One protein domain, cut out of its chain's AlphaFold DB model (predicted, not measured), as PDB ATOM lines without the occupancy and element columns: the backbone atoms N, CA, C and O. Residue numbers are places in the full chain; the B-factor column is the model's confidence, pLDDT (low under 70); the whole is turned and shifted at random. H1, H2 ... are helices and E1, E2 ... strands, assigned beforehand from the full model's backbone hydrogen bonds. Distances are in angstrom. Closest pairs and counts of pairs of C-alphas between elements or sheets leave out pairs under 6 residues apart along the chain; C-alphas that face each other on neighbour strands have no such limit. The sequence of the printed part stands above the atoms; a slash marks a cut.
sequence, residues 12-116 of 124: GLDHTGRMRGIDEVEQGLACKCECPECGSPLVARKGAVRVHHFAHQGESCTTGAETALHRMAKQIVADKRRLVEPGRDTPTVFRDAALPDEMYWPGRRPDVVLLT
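AT A GLANCE: This is residues 12 to 116 of the 124 residues of an uncharacterized protein of Thauera terpenica 58Eu (UniProt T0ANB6). With little regular structure, the helix H1 bridges two loop-rich ends, one holding the hairpin E2 and E3, the other the hairpin E4 and E5; E1 packs on H1, and residues 102 to 108 stick out. The 105 printed residues hold E1, E2, E3, H1, E4 and E5 in that order, mixed in class, with only 34 residues in named elements. Both hairpins are antiparallel two-stranded sheets. The whole is loose, radius of gyration of the C-alphas 16.3 A, spanning 42 by 33 by 23 A.

IN THESE COORDINATES: E1, residues 19 to 21, begins at C-alpha (-20.699, -18.196, 22.043). E2 is residues 42 to 45, 9.2 A; E3 53 to 56, 10.1 A; H1 64 to 80, 24.0 A. E4 is residues 96 to 98; E5, 113 to 115, ends at C-alpha (-29.862, -22.455, 41.620).

HOW THE PARTS SIT: E1 pairs with no named strand; its closest C-alpha pair with H1 is Met 19 and Met 72, 5.7 A. E2 and E3 have N 43 and O 55 within hydrogen-bond range, 2.8 A; E4 and E5, N 98 and O 113, 2.9 A. The closest C-alphas of H1 and E4 are Ala 78 and Ala 97, 5.2 A. Each O i to N i+4 pair of H1 is within hydrogen-bond range. E2 and H1 are apart.

THE WHOLE: The farthest C-alphas, Ala 48 and Pro 106, are 49.7 A apart. The printed part has no cut. Links E1 to E2, H1 to E4 and E4 to E5 are long. Residues 100 to 103 have pLDDT under 70.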
ATOM      1  N   GLY A  12     -19.200 -14.525  18.221       97.81
ATOM      2  CA  GLY A  12     -19.883 -15.363  17.235       97.81
ATOM      3  C   GLY A  12     -20.392 -16.661  17.859       97.81
ATOM      4  O   GLY A  12     -19.892 -17.085  18.900       97.81
ATOM      5  N   LEU A  13     -21.394 -17.283  17.241       98.25
ATOM      6  CA  LEU A  13     -21.929 -18.580  17.660       98.25
ATOM      7  C   LEU A  13     -21.194 -19.695  16.910       98.25
ATOM      8  O   LEU A  13     -21.199 -19.693  15.685       98.25
ATOM      9  N   ASP A  14     -20.542 -20.621  17.609       97.38
ATOM     10  CA  ASP A  14     -19.886 -21.767  16.971       97.38
ATOM     11  C   ASP A  14     -20.871 -22.897  16.617       97.38
ATOM     12  O   ASP A  14     -22.034 -22.906  17.027       97.38
ATOM     13  N   HIS A  15     -20.385 -23.900  15.885       94.44
ATOM     14  CA  HIS A  15     -21.188 -25.046  15.443       94.44
ATOM     15  C   HIS A  15     -21.706 -25.943  16.587       94.44
ATOM     16  O   HIS A  15     -22.497 -26.853  16.342       94.44
ATOM     17  N   THR A  16     -21.221 -25.756  17.819       94.69
ATOM     18  CA  THR A  16     -21.704 -26.465  19.015       94.69
ATOM     19  C   THR A  16     -22.813 -25.695  19.731       94.69
ATOM     20  O   THR A  16     -23.331 -26.164  20.741       94.69
ATOM     21  N   GLY A  17     -23.187 -24.517  19.220       93.75
ATOM     22  CA  GLY A  17     -24.151 -23.625  19.855       93.75
ATOM     23  C   GLY A  17     -23.548 -22.800  20.995       93.75
ATOM     24  O   GLY A  17     -24.293 -22.274  21.821       93.75
ATOM     25  N   ARG A  18     -22.216 -22.675  21.060       96.25
ATOM     26  CA  ARG A  18     -21.511 -21.910  22.096       96.25
ATOM     27  C   ARG A  18     -21.062 -20.561  21.555       96.25
ATOM     28  O   ARG A  18     -20.518 -20.464  20.458       96.25
ATOM     29  N   MET A  19     -21.254 -19.512  22.347       97.81
ATOM     30  CA  MET A  19     -20.699 -18.196  22.043       97.81
ATOM     31  C   MET A  19     -19.178 -18.224  22.215       97.81
ATOM     32  O   MET A  19     -18.682 -18.762  23.211       97.81
ATOM     33  N   ARG A  20     -18.459 -17.631  21.260       98.12
ATOM     34  CA  ARG A  20     -17.000 -17.479  21.246       98.12
ATOM     35  C   ARG A  20     -16.612 -16.022  21.082       98.12
ATOM     36  O   ARG A  20     -17.187 -15.327  20.247       98.12
ATOM     37  N   GLY A  21     -15.624 -15.582  21.850       97.62
ATOM     38  CA  GLY A  21     -14.965 -14.294  21.655       97.62
ATOM     39  C   GLY A  21     -14.045 -14.317  20.446       97.62
ATOM     40  O   GLY A  21     -13.461 -15.350  20.112       97.62
ATOM     41  N   ILE A  22     -13.876 -13.164  19.801       97.25
ATOM     42  CA  ILE A  22     -12.991 -13.044  18.642       97.25
ATOM     43  C   ILE A  22     -11.570 -13.524  18.949       97.25
ATOM     44  O   ILE A  22     -10.939 -14.158  18.106       97.25
ATOM     45  N   ASP A  23     -11.066 -13.310  20.162       95.88
ATOM     46  CA  ASP A  23      -9.719 -13.736  20.540       95.88
ATOM     47  C   ASP A  23      -9.579 -15.256  20.717       95.88
ATOM     48  O   ASP A  23      -8.476 -15.775  20.570       95.88
ATOM     49  N   GLU A  24     -10.681 -15.984  20.915       96.50
ATOM     50  CA  GLU A  24     -10.689 -17.436  21.150       96.50
ATOM     51  C   GLU A  24     -10.639 -18.267  19.860       96.50
ATOM     52  O   GLU A  24     -10.414 -19.475  19.912       96.50
ATOM     53  N   VAL A  25     -10.876 -17.644  18.702       96.94
ATOM     54  CA  VAL A  25     -11.047 -18.358  17.430       96.94
ATOM     55  C   VAL A  25      -9.889 -18.161  16.456       96.94
ATOM     56  O   VAL A  25      -9.127 -17.199  16.537       96.94
ATOM     57  N   GLU A  26      -9.767 -19.044  15.472       96.44
ATOM     58  CA  GLU A  26      -8.838 -18.846  14.359       96.44
ATOM     59  C   GLU A  26      -9.277 -17.685  13.452       96.44
ATOM     60  O   GLU A  26     -10.467 -17.398  13.304       96.44
ATOM     61  N   GLN A  27      -8.310 -17.007  12.829       96.50
ATOM     62  CA  GLN A  27      -8.582 -15.947  11.858       96.50
ATOM     63  C   GLN A  27      -9.296 -16.502  10.613       96.50
ATOM     64  O   GLN A  27      -9.033 -17.611  10.152       96.50
ATOM     65  N   GLY A  28     -10.156 -15.685  10.006       96.50
ATOM     66  CA  GLY A  28     -10.877 -16.023   8.786       96.50
ATOM     67  C   GLY A  28     -12.144 -16.830   9.060       96.50
ATOM     68  O   GLY A  28     -12.861 -16.569  10.022       96.50
ATOM     69  N   LEU A  29     -12.447 -17.778   8.173       96.44
ATOM     70  CA  LEU A  29     -13.677 -18.585   8.200       96.44
ATOM     71  C   LEU A  29     -13.517 -19.929   8.933       96.44
ATOM     72  O   LEU A  29     -14.481 -20.681   9.053       96.44
ATOM     73  N   ALA A  30     -12.314 -20.253   9.414       95.50
ATOM     74  CA  ALA A  30     -12.005 -21.572   9.969       95.50
ATOM     75  C   ALA A  30     -12.821 -21.909  11.229       95.50
ATOM     76  O   ALA A  30     -13.188 -23.063  11.436       95.50
ATOM     77  N   CYS A  31     -13.190 -20.892  12.016       95.19
ATOM     78  CA  CYS A  31     -14.035 -21.048  13.198       95.19
ATOM     79  C   CYS A  31     -15.470 -21.498  12.890       95.19
ATOM     80  O   CYS A  31     -16.143 -22.009  13.782       95.19
ATOM     81  N   LYS A  32     -15.934 -21.309  11.642       96.88
ATOM     82  CA  LYS A  32     -17.318 -21.568  11.215       96.88
ATOM     83  C   LYS A  32     -18.351 -20.922  12.146       96.88
ATOM     84  O   LYS A  32     -19.419 -21.484  12.366       96.88
ATOM     85  N   CYS A  33     -18.010 -19.770  12.723       98.06
ATOM     86  CA  CYS A  33     -18.941 -19.031  13.553       98.06
ATOM     87  C   CYS A  33     -20.015 -18.367  12.693       98.06
ATOM     88  O   CYS A  33     -19.754 -17.917  11.576       98.06
ATOM     89  N   GLU A  34     -21.204 -18.243  13.260       98.00
ATOM     90  CA  GLU A  34     -22.361 -17.597  12.657       98.00
ATOM     91  C   GLU A  34     -22.829 -16.427  13.525       98.00
ATOM     92  O   GLU A  34     -22.573 -16.356  14.733       98.00
ATOM     93  N   CYS A  35     -23.518 -15.478  12.895       97.50
ATOM     94  CA  CYS A  35     -24.172 -14.394  13.601       97.50
ATOM     95  C   CYS A  35     -25.335 -14.966  14.422       97.50
ATOM     96  O   CYS A  35     -26.253 -15.542  13.838       97.50
ATOM     97  N   PRO A  36     -25.367 -14.771  15.750       96.19
ATOM     98  CA  PRO A  36     -26.427 -15.328  16.587       96.19
ATOM     99  C   PRO A  36     -27.810 -14.709  16.340       96.19
ATOM    100  O   PRO A  36     -28.777 -15.195  16.923       96.19
ATOM    101  N   GLU A  37     -27.880 -13.633  15.551       95.88
ATOM    102  CA  GLU A  37     -29.106 -12.928  15.174       95.88
ATOM    103  C   GLU A  37     -29.655 -13.409  13.827       95.88
ATOM    104  O   GLU A  37     -30.784 -13.877  13.750       95.88
ATOM    105  N   CYS A  38     -28.868 -13.287  12.752       95.75
ATOM    106  CA  CYS A  38     -29.337 -13.584  11.395       95.75
ATOM    107  C   CYS A  38     -28.880 -14.943  10.849       95.75
ATOM    108  O   CYS A  38     -29.298 -15.320   9.759       95.75
ATOM    109  N   GLY A  39     -28.001 -15.659  11.556       95.94
ATOM    110  CA  GLY A  39     -27.448 -16.946  11.121       95.94
ATOM    111  C   GLY A  39     -26.397 -16.859  10.008       95.94
ATOM    112  O   GLY A  39     -25.830 -17.875   9.624       95.94
ATOM    113  N   SER A  40     -26.094 -15.671   9.475       96.38
ATOM    114  CA  SER A  40     -25.084 -15.541   8.418       96.38
ATOM    115  C   SER A  40     -23.678 -15.906   8.925       96.38
ATOM    116  O   SER A  40     -23.328 -15.531  10.050       96.38
ATOM    117  N   PRO A  41     -22.830 -16.540   8.091       97.31
ATOM    118  CA  PRO A  41     -21.449 -16.844   8.452       97.31
ATOM    119  C   PRO A  41     -20.644 -15.594   8.818       97.31
ATOM    120  O   PRO A  41     -20.802 -14.524   8.216       97.31
ATOM    121  N   LEU A  42     -19.739 -15.743   9.783       97.69
ATOM    122  CA  LEU A  42     -18.849 -14.693  10.256       97.69
ATOM    123  C   LEU A  42     -17.393 -14.973   9.868       97.69
ATOM    124  O   LEU A  42     -16.880 -16.080  10.000       97.69
ATOM    125  N   VAL A  43     -16.698 -13.920   9.446       97.44
ATOM    126  CA  VAL A  43     -15.256 -13.897   9.198       97.44
ATOM    127  C   VAL A  43     -14.565 -13.273  10.407       97.44
ATOM    128  O   VAL A  43     -14.769 -12.091  10.688       97.44
ATOM    129  N   ALA A  44     -13.704 -14.027  11.089       97.62
ATOM    130  CA  ALA A  44     -12.863 -13.512  12.165       97.62
ATOM    131  C   ALA A  44     -11.740 -12.630  11.592       97.62
ATOM    132  O   ALA A  44     -10.773 -13.127  11.009       97.62
ATOM    133  N   ARG A  45     -11.852 -11.308  11.730       95.81
ATOM    134  CA  ARG A  45     -10.841 -10.349  11.271       95.81
ATOM    135  C   ARG A  45      -9.904  -9.998  12.416       95.81
ATOM    136  O   ARG A  45     -10.303  -9.347  13.379       95.81
ATOM    137  N   LYS A  46      -8.643 -10.399  12.268       95.06
ATOM    138  CA  LYS A  46      -7.555 -10.122  13.209       95.06
ATOM    139  C   LYS A  46      -6.424  -9.400  12.489       95.06
ATOM    140  O   LYS A  46      -6.194  -9.646  11.306       95.06
ATOM    141  N   GLY A  47      -5.748  -8.479  13.168       90.50
ATOM    142  CA  GLY A  47      -4.678  -7.695  12.561       90.50
ATOM    143  C   GLY A  47      -4.145  -6.600  13.476       90.50
ATOM    144  O   GLY A  47      -4.805  -6.188  14.419       90.50
ATOM    145  N   ALA A  48      -2.951  -6.098  13.164       89.06
ATOM    146  CA  ALA A  48      -2.228  -5.161  14.028       89.06
ATOM    147  C   ALA A  48      -2.797  -3.727  14.049       89.06
ATOM    148  O   ALA A  48      -2.445  -2.946  14.924       89.06
ATOM    149  N   VAL A  49      -3.636  -3.358  13.072       90.19
ATOM    150  CA  VAL A  49      -4.110  -1.972  12.892       90.19
ATOM    151  C   VAL A  49      -5.514  -1.753  13.454       90.19
ATOM    152  O   VAL A  49      -5.800  -0.700  14.014       90.19
ATOM    153  N   ARG A  50      -6.418  -2.721  13.273       86.88
ATOM    154  CA  ARG A  50      -7.823  -2.616  13.686       86.88
ATOM    155  C   ARG A  50      -8.093  -3.611  14.802       86.88
ATOM    156  O   ARG A  50      -7.604  -4.734  14.730       86.88
ATOM    157  N   VAL A  51      -8.928  -3.213  15.762       91.31
ATOM    158  CA  VAL A  51      -9.424  -4.110  16.813       91.31
ATOM    159  C   VAL A  51     -10.018  -5.365  16.177       91.31
ATOM    160  O   VAL A  51     -10.701  -5.296  15.145       91.31
ATOM    161  N   HIS A  52      -9.704  -6.507  16.781       95.62
ATOM    162  CA  HIS A  52     -10.214  -7.796  16.357       95.62
ATOM    163  C   HIS A  52     -11.741  -7.787  16.414       95.62
ATOM    164  O   HIS A  52     -12.321  -7.367  17.406       95.62
ATOM    165  N   HIS A  53     -12.391  -8.231  15.344       95.75
ATOM    166  CA  HIS A  53     -13.847  -8.355  15.303       95.75
ATOM    167  C   HIS A  53     -14.263  -9.434  14.307       95.75
ATOM    168  O   HIS A  53     -13.530  -9.782  13.380       95.75
ATOM    169  N   PHE A  54     -15.482  -9.922  14.452       97.38
ATOM    170  CA  PHE A  54     -16.182 -10.675  13.431       97.38
ATOM    171  C   PHE A  54     -16.877  -9.727  12.451       97.38
ATOM    172  O   PHE A  54     -17.486  -8.727  12.840       97.38
ATOM    173  N   ALA A  55     -16.815 -10.059  11.166       95.81
ATOM    174  CA  ALA A  55     -17.564  -9.393  10.106       95.81
ATOM    175  C   ALA A  55     -18.486 -10.393   9.405       95.81
ATOM    176  O   ALA A  55     -18.100 -11.542   9.206       95.81
ATOM    177  N   HIS A  56     -19.673  -9.959   8.983       96.12
ATOM    178  CA  HIS A  56     -20.566 -10.801   8.189       96.12
ATOM    179  C   HIS A  56     -19.931 -11.159   6.842       96.12
ATOM    180  O   HIS A  56     -19.351 -10.305   6.162       96.12
ATOM    181  N   GLN A  57     -20.082 -12.414   6.428       94.00
ATOM    182  CA  GLN A  57     -19.848 -12.817   5.050       94.00
ATOM    183  C   GLN A  57     -21.078 -12.442   4.208       94.00
ATOM    184  O   GLN A  57     -21.963 -13.260   3.981       94.00
ATOM    185  N   GLY A  58     -21.143 -11.182   3.769       87.88
ATOM    186  CA  GLY A  58     -22.247 -10.645   2.967       87.88
ATOM    187  C   GLY A  58     -22.967  -9.490   3.659       87.88
ATOM    188  O   GLY A  58     -22.328  -8.633   4.274       87.88
ATOM    189  N   GLU A  59     -24.294  -9.452   3.533       89.81
ATOM    190  CA  GLU A  59     -25.108  -8.412   4.161       89.81
ATOM    191  C   GLU A  59     -25.019  -8.487   5.686       89.81
ATOM    192  O   GLU A  59     -25.121  -9.550   6.301       89.81
ATOM    193  N   SER A  60     -24.806  -7.328   6.302       90.75
ATOM    194  CA  SER A  60     -24.773  -7.207   7.755       90.75
ATOM    195  C   SER A  60     -26.166  -6.937   8.300       90.75
ATOM    196  O   SER A  60     -26.923  -6.151   7.729       90.75
ATOM    197  N   CYS A  61     -26.483  -7.537   9.444       92.50
ATOM    198  CA  CYS A  61     -27.702  -7.223  10.181       92.50
ATOM    199  C   CYS A  61     -27.499  -6.036  11.139       92.50
ATOM    200  O   CYS A  61     -26.376  -5.687  11.500       92.50
ATOM    201  N   THR A  62     -28.602  -5.402  11.550       91.75
ATOM    202  CA  THR A  62     -28.560  -4.191  12.395       91.75
ATOM    203  C   THR A  62     -28.372  -4.516  13.882       91.75
ATOM    204  O   THR A  62     -27.690  -3.777  14.583       91.75
ATOM    205  N   THR A  63     -28.949  -5.619  14.361       92.62
ATOM    206  CA  THR A  63     -29.032  -5.996  15.786       92.62
ATOM    207  C   THR A  63     -27.989  -7.033  16.213       92.62
ATOM    208  O   THR A  63     -27.864  -7.328  17.398       92.62
ATOM    209  N   GLY A  64     -27.186  -7.559  15.279       94.00
ATOM    210  CA  GLY A  64     -26.269  -8.673  15.540       94.00
ATOM    211  C   GLY A  64     -25.251  -8.424  16.654       94.00
ATOM    212  O   GLY A  64     -24.993  -9.327  17.446       94.00
ATOM    213  N   ALA A  65     -24.709  -7.207  16.756       93.69
ATOM    214  CA  ALA A  65     -23.753  -6.859  17.809       93.69
ATOM    215  C   ALA A  65     -24.387  -6.904  19.213       93.69
ATOM    216  O   ALA A  65     -23.820  -7.504  20.124       93.69
ATOM    217  N   GLU A  66     -25.585  -6.334  19.375       94.88
ATOM    218  CA  GLU A  66     -26.323  -6.351  20.644       94.88
ATOM    219  C   GLU A  66     -26.731  -7.779  21.031       94.88
ATOM    220  O   GLU A  66     -26.474  -8.219  22.153       94.88
ATOM    221  N   THR A  67     -27.288  -8.542  20.083       94.94
ATOM    222  CA  THR A  67     -27.662  -9.945  20.307       94.94
ATOM    223  C   THR A  67     -26.450 -10.779  20.728       94.94
ATOM    224  O   THR A  67     -26.535 -11.557  21.682       94.94
ATOM    225  N   ALA A  68     -25.303 -10.604  20.066       96.12
ATOM    226  CA  ALA A  68     -24.073 -11.316  20.400       96.12
ATOM    227  C   ALA A  68     -23.569 -10.979  21.815       96.12
ATOM    228  O   ALA A  68     -23.244 -11.894  22.575       96.12
ATOM    229  N   LEU A  69     -23.583  -9.697  22.198       96.25
ATOM    230  CA  LEU A  69     -23.225  -9.241  23.546       96.25
ATOM    231  C   LEU A  69     -24.138  -9.848  24.617       96.25
ATOM    232  O   LEU A  69     -23.652 -10.427  25.591       96.25
ATOM    233  N   HIS A  70     -25.458  -9.774  24.428       95.06
ATOM    234  CA  HIS A  70     -26.421 -10.329  25.377       95.06
ATOM    235  C   HIS A  70     -26.276 -11.844  25.529       95.06
ATOM    236  O   HIS A  70     -26.273 -12.348  26.652       95.06
ATOM    237  N   ARG A  71     -26.133 -12.591  24.427       95.56
ATOM    238  CA  ARG A  71     -25.967 -14.051  24.498       95.56
ATOM    239  C   ARG A  71     -24.655 -14.438  25.173       95.56
ATOM    240  O   ARG A  71     -24.665 -15.343  26.006       95.56
ATOM    241  N   MET A  72     -23.558 -13.736  24.885       96.88
ATOM    242  CA  MET A  72     -22.282 -13.989  25.556       96.88
ATOM    243  C   MET A  72     -22.368 -13.707  27.060       96.88
ATOM    244  O   MET A  72     -21.940 -14.537  27.860       96.88
ATOM    245  N   ALA A  73     -22.967 -12.584  27.468       95.50
ATOM    246  CA  ALA A  73     -23.141 -12.252  28.882       95.50
ATOM    247  C   ALA A  73     -23.934 -13.336  29.633       95.50
ATOM    248  O   ALA A  73     -23.510 -13.792  30.696       95.50
ATOM    249  N   LYS A  74     -25.042 -13.812  29.046       94.25
ATOM    250  CA  LYS A  74     -25.850 -14.908  29.608       94.25
ATOM    251  C   LYS A  74     -25.041 -16.200  29.743       94.25
ATOM    252  O   LYS A  74     -25.077 -16.826  30.801       94.25
ATOM    253  N   GLN A  75     -24.267 -16.563  28.715       95.19
ATOM    254  CA  GLN A  75     -23.393 -17.738  28.751       95.19
ATOM    255  C   GLN A  75     -22.339 -17.625  29.862       95.19
ATOM    256  O   GLN A  75     -22.167 -18.567  30.626       95.19
ATOM    257  N   ILE A  76     -21.683 -16.468  30.013       95.19
ATOM    258  CA  ILE A  76     -20.691 -16.245  31.078       95.19
ATOM    259  C   ILE A  76     -21.322 -16.445  32.459       95.19
ATOM    260  O   ILE A  76     -20.746 -17.140  33.296       95.19
ATOM    261  N   VAL A  77     -22.500 -15.866  32.708       94.12
ATOM    262  CA  VAL A  77     -23.191 -16.019  33.998       94.12
ATOM    263  C   VAL A  77     -23.530 -17.490  34.264       94.12
ATOM    264  O   VAL A  77     -23.242 -17.993  35.354       94.12
ATOM    265  N   ALA A  78     -24.073 -18.193  33.267       93.31
ATOM    266  CA  ALA A  78     -24.436 -19.604  33.381       93.31
ATOM    267  C   ALA A  78     -23.217 -20.525  33.587       93.31
ATOM    268  O   ALA A  78     -23.266 -21.445  34.405       93.31
ATOM    269  N   ASP A  79     -22.106 -20.259  32.898       93.94
ATOM    270  CA  ASP A  79     -20.878 -21.054  32.990       93.94
ATOM    271  C   ASP A  79     -20.144 -20.828  34.313       93.94
ATOM    272  O   ASP A  79     -19.654 -21.770  34.938       93.94
ATOM    273  N   LYS A  80     -20.018 -19.565  34.738       94.94
ATOM    274  CA  LYS A  80     -19.231 -19.209  35.925       94.94
ATOM    275  C   LYS A  80     -19.964 -19.536  37.216       94.94
ATOM    276  O   LYS A  80     -19.289 -19.784  38.215       94.94
ATOM    277  N   ARG A  81     -21.306 -19.514  37.201       94.31
ATOM    278  CA  ARG A  81     -22.176 -19.799  38.359       94.31
ATOM    279  C   ARG A  81     -21.775 -18.992  39.593       94.31
ATOM    280  O   ARG A  81     -21.775 -19.487  40.718       94.31
ATOM    281  N   ARG A  82     -21.352 -17.749  39.368       92.88
ATOM    282  CA  ARG A  82     -20.831 -16.835  40.384       92.88
ATOM    283  C   ARG A  82     -21.287 -15.425  40.061       92.88
ATOM    284  O   ARG A  82     -21.114 -14.987  38.927       92.88
ATOM    285  N   LEU A  83     -21.818 -14.720  41.054       91.62
ATOM    286  CA  LEU A  83     -22.198 -13.313  40.931       91.62
ATOM    287  C   LEU A  83     -21.672 -12.518  42.117       91.62
ATOM    288  O   LEU A  83     -21.710 -12.987  43.250       91.62
ATOM    289  N   VAL A  84     -21.203 -11.304  41.848       91.31
ATOM    290  CA  VAL A  84     -20.882 -10.321  42.885       91.31
ATOM    291  C   VAL A  84     -22.062  -9.366  42.974       91.31
ATOM    292  O   VAL A  84     -22.390  -8.681  42.007       91.31
ATOM    293  N   GLU A  85     -22.732  -9.365  44.117       87.19
ATOM    294  CA  GLU A  85     -23.851  -8.463  44.370       87.19
ATOM    295  C   GLU A  85     -23.333  -7.065  44.735       87.19
ATOM    296  O   GLU A  85     -22.265  -6.952  45.349       87.19
ATOM    297  N   PRO A  86     -24.075  -5.989  44.413       89.69
ATOM    298  CA  PRO A  86     -23.714  -4.648  44.859       89.69
ATOM    299  C   PRO A  86     -23.485  -4.606  46.378       89.69
ATOM    300  O   PRO A  86     -24.343  -5.022  47.154       89.69
ATOM    301  N   GLY A  87     -22.323  -4.103  46.802       91.88
ATOM    302  CA  GLY A  87     -21.950  -4.014  48.219       91.88
ATOM    303  C   GLY A  87     -21.346  -5.287  48.826       91.88
ATOM    304  O   GLY A  87     -21.153  -5.332  50.039       91.88
ATOM    305  N   ARG A  88     -21.030  -6.311  48.021       88.44
ATOM    306  CA  ARG A  88     -20.238  -7.477  48.444       88.44
ATOM    307  C   ARG A  88     -18.912  -7.538  47.688       88.44
ATOM    308  O   ARG A  88     -18.885  -7.316  46.485       88.44
ATOM    309  N   ASP A  89     -17.850  -7.954  48.374       91.31
ATOM    310  CA  ASP A  89     -16.537  -8.210  47.753       91.31
ATOM    311  C   ASP A  89     -16.343  -9.686  47.369       91.31
ATOM    312  O   ASP A  89     -15.517 -10.035  46.525       91.31
ATOM    313  N   THR A  90     -17.115 -10.581  47.988       90.19
ATOM    314  CA  THR A  90     -17.047 -12.026  47.751       90.19
ATOM    315  C   THR A  90     -18.172 -12.478  46.816       90.19
ATOM    316  O   THR A  90     -19.337 -12.220  47.134       90.19
ATOM    317  N   PRO A  91     -17.874 -13.199  45.718       90.25
ATOM    318  CA  PRO A  91     -18.907 -13.734  44.839       90.25
ATOM    319  C   PRO A  91     -19.780 -14.788  45.534       90.25
ATOM    320  O   PRO A  91     -19.259 -15.746  46.112       90.25
ATOM    321  N   THR A  92     -21.097 -14.670  45.389       90.38
ATOM    322  CA  THR A  92     -22.055 -15.733  45.706       90.38
ATOM    323  C   THR A  92     -21.900 -16.847  44.672       90.38
ATOM    324  O   THR A  92     -21.956 -16.593  43.467       90.38
ATOM    325  N   VAL A  93     -21.665 -18.076  45.138       91.31
ATOM    326  CA  VAL A  93     -21.487 -19.265  44.292       91.31
ATOM    327  C   VAL A  93     -22.806 -20.024  44.200       91.31
ATOM    328  O   VAL A  93     -23.452 -20.275  45.214       91.31
ATOM    329  N   PHE A  94     -23.172 -20.426  42.989       91.75
ATOM    330  CA  PHE A  94     -24.375 -21.194  42.693       91.75
ATOM    331  C   PHE A  94     -23.998 -22.611  42.272       91.75
ATOM    332  O   PHE A  94     -22.952 -22.838  41.661       91.75
ATOM    333  N   ARG A  95     -24.851 -23.580  42.611       90.25
ATOM    334  CA  ARG A  95     -24.593 -24.990  42.300       90.25
ATOM    335  C   ARG A  95     -24.788 -25.256  40.815       90.25
ATOM    336  O   ARG A  95     -23.962 -25.927  40.194       90.25
ATOM    337  N   ASP A  96     -25.872 -24.729  40.261       90.00
ATOM    338  CA  ASP A  96     -26.264 -24.992  38.885       90.00
ATOM    339  C   ASP A  96     -26.866 -23.768  38.199       90.00
ATOM    340  O   ASP A  96     -27.214 -22.781  38.855       90.00
ATOM    341  N   ALA A  97     -26.957 -23.845  36.874       89.75
ATOM    342  CA  ALA A  97     -27.552 -22.820  36.038       89.75
ATOM    343  C   ALA A  97     -28.416 -23.443  34.939       89.75
ATOM    344  O   ALA A  97     -28.031 -24.450  34.354       89.75
ATOM    345  N   ALA A  98     -29.544 -22.806  34.628       83.44
ATOM    346  CA  ALA A  98     -30.411 -23.186  33.516       83.44
ATOM    347  C   ALA A  98     -30.702 -21.978  32.618       83.44
ATOM    348  O   ALA A  98     -30.817 -20.842  33.096       83.44
ATOM    349  N   LEU A  99     -30.838 -22.231  31.315       74.94
ATOM    350  CA  LEU A  99     -31.339 -21.241  30.369       74.94
ATOM    351  C   LEU A  99     -32.874 -21.326  30.292       74.94
ATOM    352  O   LEU A  99     -33.457 -22.407  30.355       74.94
ATOM    353  N   PRO A 100     -33.559 -20.183  30.164       66.38
ATOM    354  CA  PRO A 100     -35.013 -20.075  30.293       66.38
ATOM    355  C   PRO A 100     -35.801 -20.701  29.133       66.38
ATOM    356  O   PRO A 100     -37.030 -20.671  29.163       66.38
ATOM    357  N   ASP A 101     -35.143 -21.200  28.083       65.75
ATOM    358  CA  ASP A 101     -35.783 -21.917  26.967       65.75
ATOM    359  C   ASP A 101     -36.314 -23.302  27.386       65.75
ATOM    360  O   ASP A 101     -37.158 -23.864  26.694       65.75
ATOM    361  N   GLU A 102     -35.913 -23.807  28.557       61.72
ATOM    362  CA  GLU A 102     -36.250 -25.156  29.036       61.72
ATOM    363  C   GLU A 102     -37.371 -25.195  30.099       61.72
ATOM    364  O   GLU A 102     -37.728 -26.274  30.569       61.72
ATOM    365  N   MET A 103     -37.957 -24.052  30.502       65.81
ATOM    366  CA  MET A 103     -38.934 -24.004  31.607       65.81
ATOM    367  C   MET A 103     -40.041 -22.948  31.432       65.81
ATOM    368  O   MET A 103     -39.808 -21.856  30.917       65.81
ATOM    369  N   TYR A 104     -41.255 -23.263  31.901       70.75
ATOM    370  CA  TYR A 104     -42.385 -22.327  31.967       70.75
ATOM    371  C   TYR A 104     -42.217 -21.317  33.114       70.75
ATOM    372  O   TYR A 104     -41.887 -21.699  34.235       70.75
ATOM    373  N   TRP A 105     -42.517 -20.040  32.850       72.00
ATOM    374  CA  TRP A 105     -42.414 -18.951  33.827       72.00
ATOM    375  C   TRP A 105     -43.739 -18.196  33.971       72.00
ATOM    376  O   TRP A 105     -44.191 -17.585  32.999       72.00
ATOM    377  N   PRO A 106     -44.350 -18.154  35.168       72.06
ATOM    378  CA  PRO A 106     -45.451 -17.240  35.429       72.06
ATOM    379  C   PRO A 106     -44.896 -15.815  35.592       72.06
ATOM    380  O   PRO A 106     -44.419 -15.436  36.659       72.06
ATOM    381  N   GLY A 107     -44.933 -15.014  34.524       79.44
ATOM    382  CA  GLY A 107     -44.556 -13.594  34.557       79.44
ATOM    383  C   GLY A 107     -43.274 -13.266  33.791       79.44
ATOM    384  O   GLY A 107     -43.149 -13.595  32.612       79.44
ATOM    385  N   ARG A 108     -42.339 -12.537  34.422       77.94
ATOM    386  CA  ARG A 108     -41.112 -12.092  33.745       77.94
ATOM    387  C   ARG A 108     -40.181 -13.283  33.532       77.94
ATOM    388  O   ARG A 108     -39.705 -13.885  34.490       77.94
ATOM    389  N   ARG A 109     -39.892 -13.569  32.266       83.62
ATOM    390  CA  ARG A 109     -38.918 -14.576  31.858       83.62
ATOM    391  C   ARG A 109     -37.499 -14.109  32.228       83.62
ATOM    392  O   ARG A 109     -37.094 -13.054  31.738       83.62
ATOM    393  N   PRO A 110     -36.760 -14.832  33.087       87.44
ATOM    394  CA  PRO A 110     -35.364 -14.514  33.363       87.44
ATOM    395  C   PRO A 110     -34.501 -14.847  32.146       87.44
ATOM    396  O   PRO A 110     -34.878 -15.692  31.345       87.44
ATOM    397  N   ASP A 111     -33.333 -14.221  32.024       87.75
ATOM    398  CA  ASP A 111     -32.363 -14.534  30.967       87.75
ATOM    399  C   ASP A 111     -31.436 -15.704  31.327       87.75
ATOM    400  O   ASP A 111     -30.986 -16.435  30.447       87.75
ATOM    401  N   VAL A 112     -31.154 -15.870  32.621       89.75
ATOM    402  CA  VAL A 112     -30.375 -16.965  33.211       89.75
ATOM    403  C   VAL A 112     -30.972 -17.276  34.579       89.75
ATOM    404  O   VAL A 112     -31.337 -16.363  35.322       89.75
ATOM    405  N   VAL A 113     -31.059 -18.556  34.921       89.44
ATOM    406  CA  VAL A 113     -31.529 -19.032  36.224       89.44
ATOM    407  C   VAL A 113     -30.340 -19.618  36.954       89.44
ATOM    408  O   VAL A 113     -29.644 -20.461  36.396       89.44
ATOM    409  N   LEU A 114     -30.114 -19.195  38.195       90.25
ATOM    410  CA  LEU A 114     -29.067 -19.737  39.054       90.25
ATOM    411  C   LEU A 114     -29.709 -20.401  40.270       90.25
ATOM    412  O   LEU A 114     -30.591 -19.825  40.904       90.25
ATOM    413  N   LEU A 115     -29.271 -21.618  40.580       87.38
ATOM    414  CA  LEU A 115     -29.862 -22.455  41.620       87.38
ATOM    415  C   LEU A 115     -28.905 -22.577  42.814       87.38
ATOM    416  O   LEU A 115     -27.743 -22.975  42.669       87.38
ATOM    417  N   THR A 116     -29.403 -22.238  44.004       84.31
ATOM    418  CA  THR A 116     -28.759 -22.541  45.293       84.31
ATOM    419  C   THR A 116     -29.336 -23.842  45.850       84.31
ATOM    420  O   THR A 116     -30.363 -24.321  45.370       84.31
TER     421      THR A 116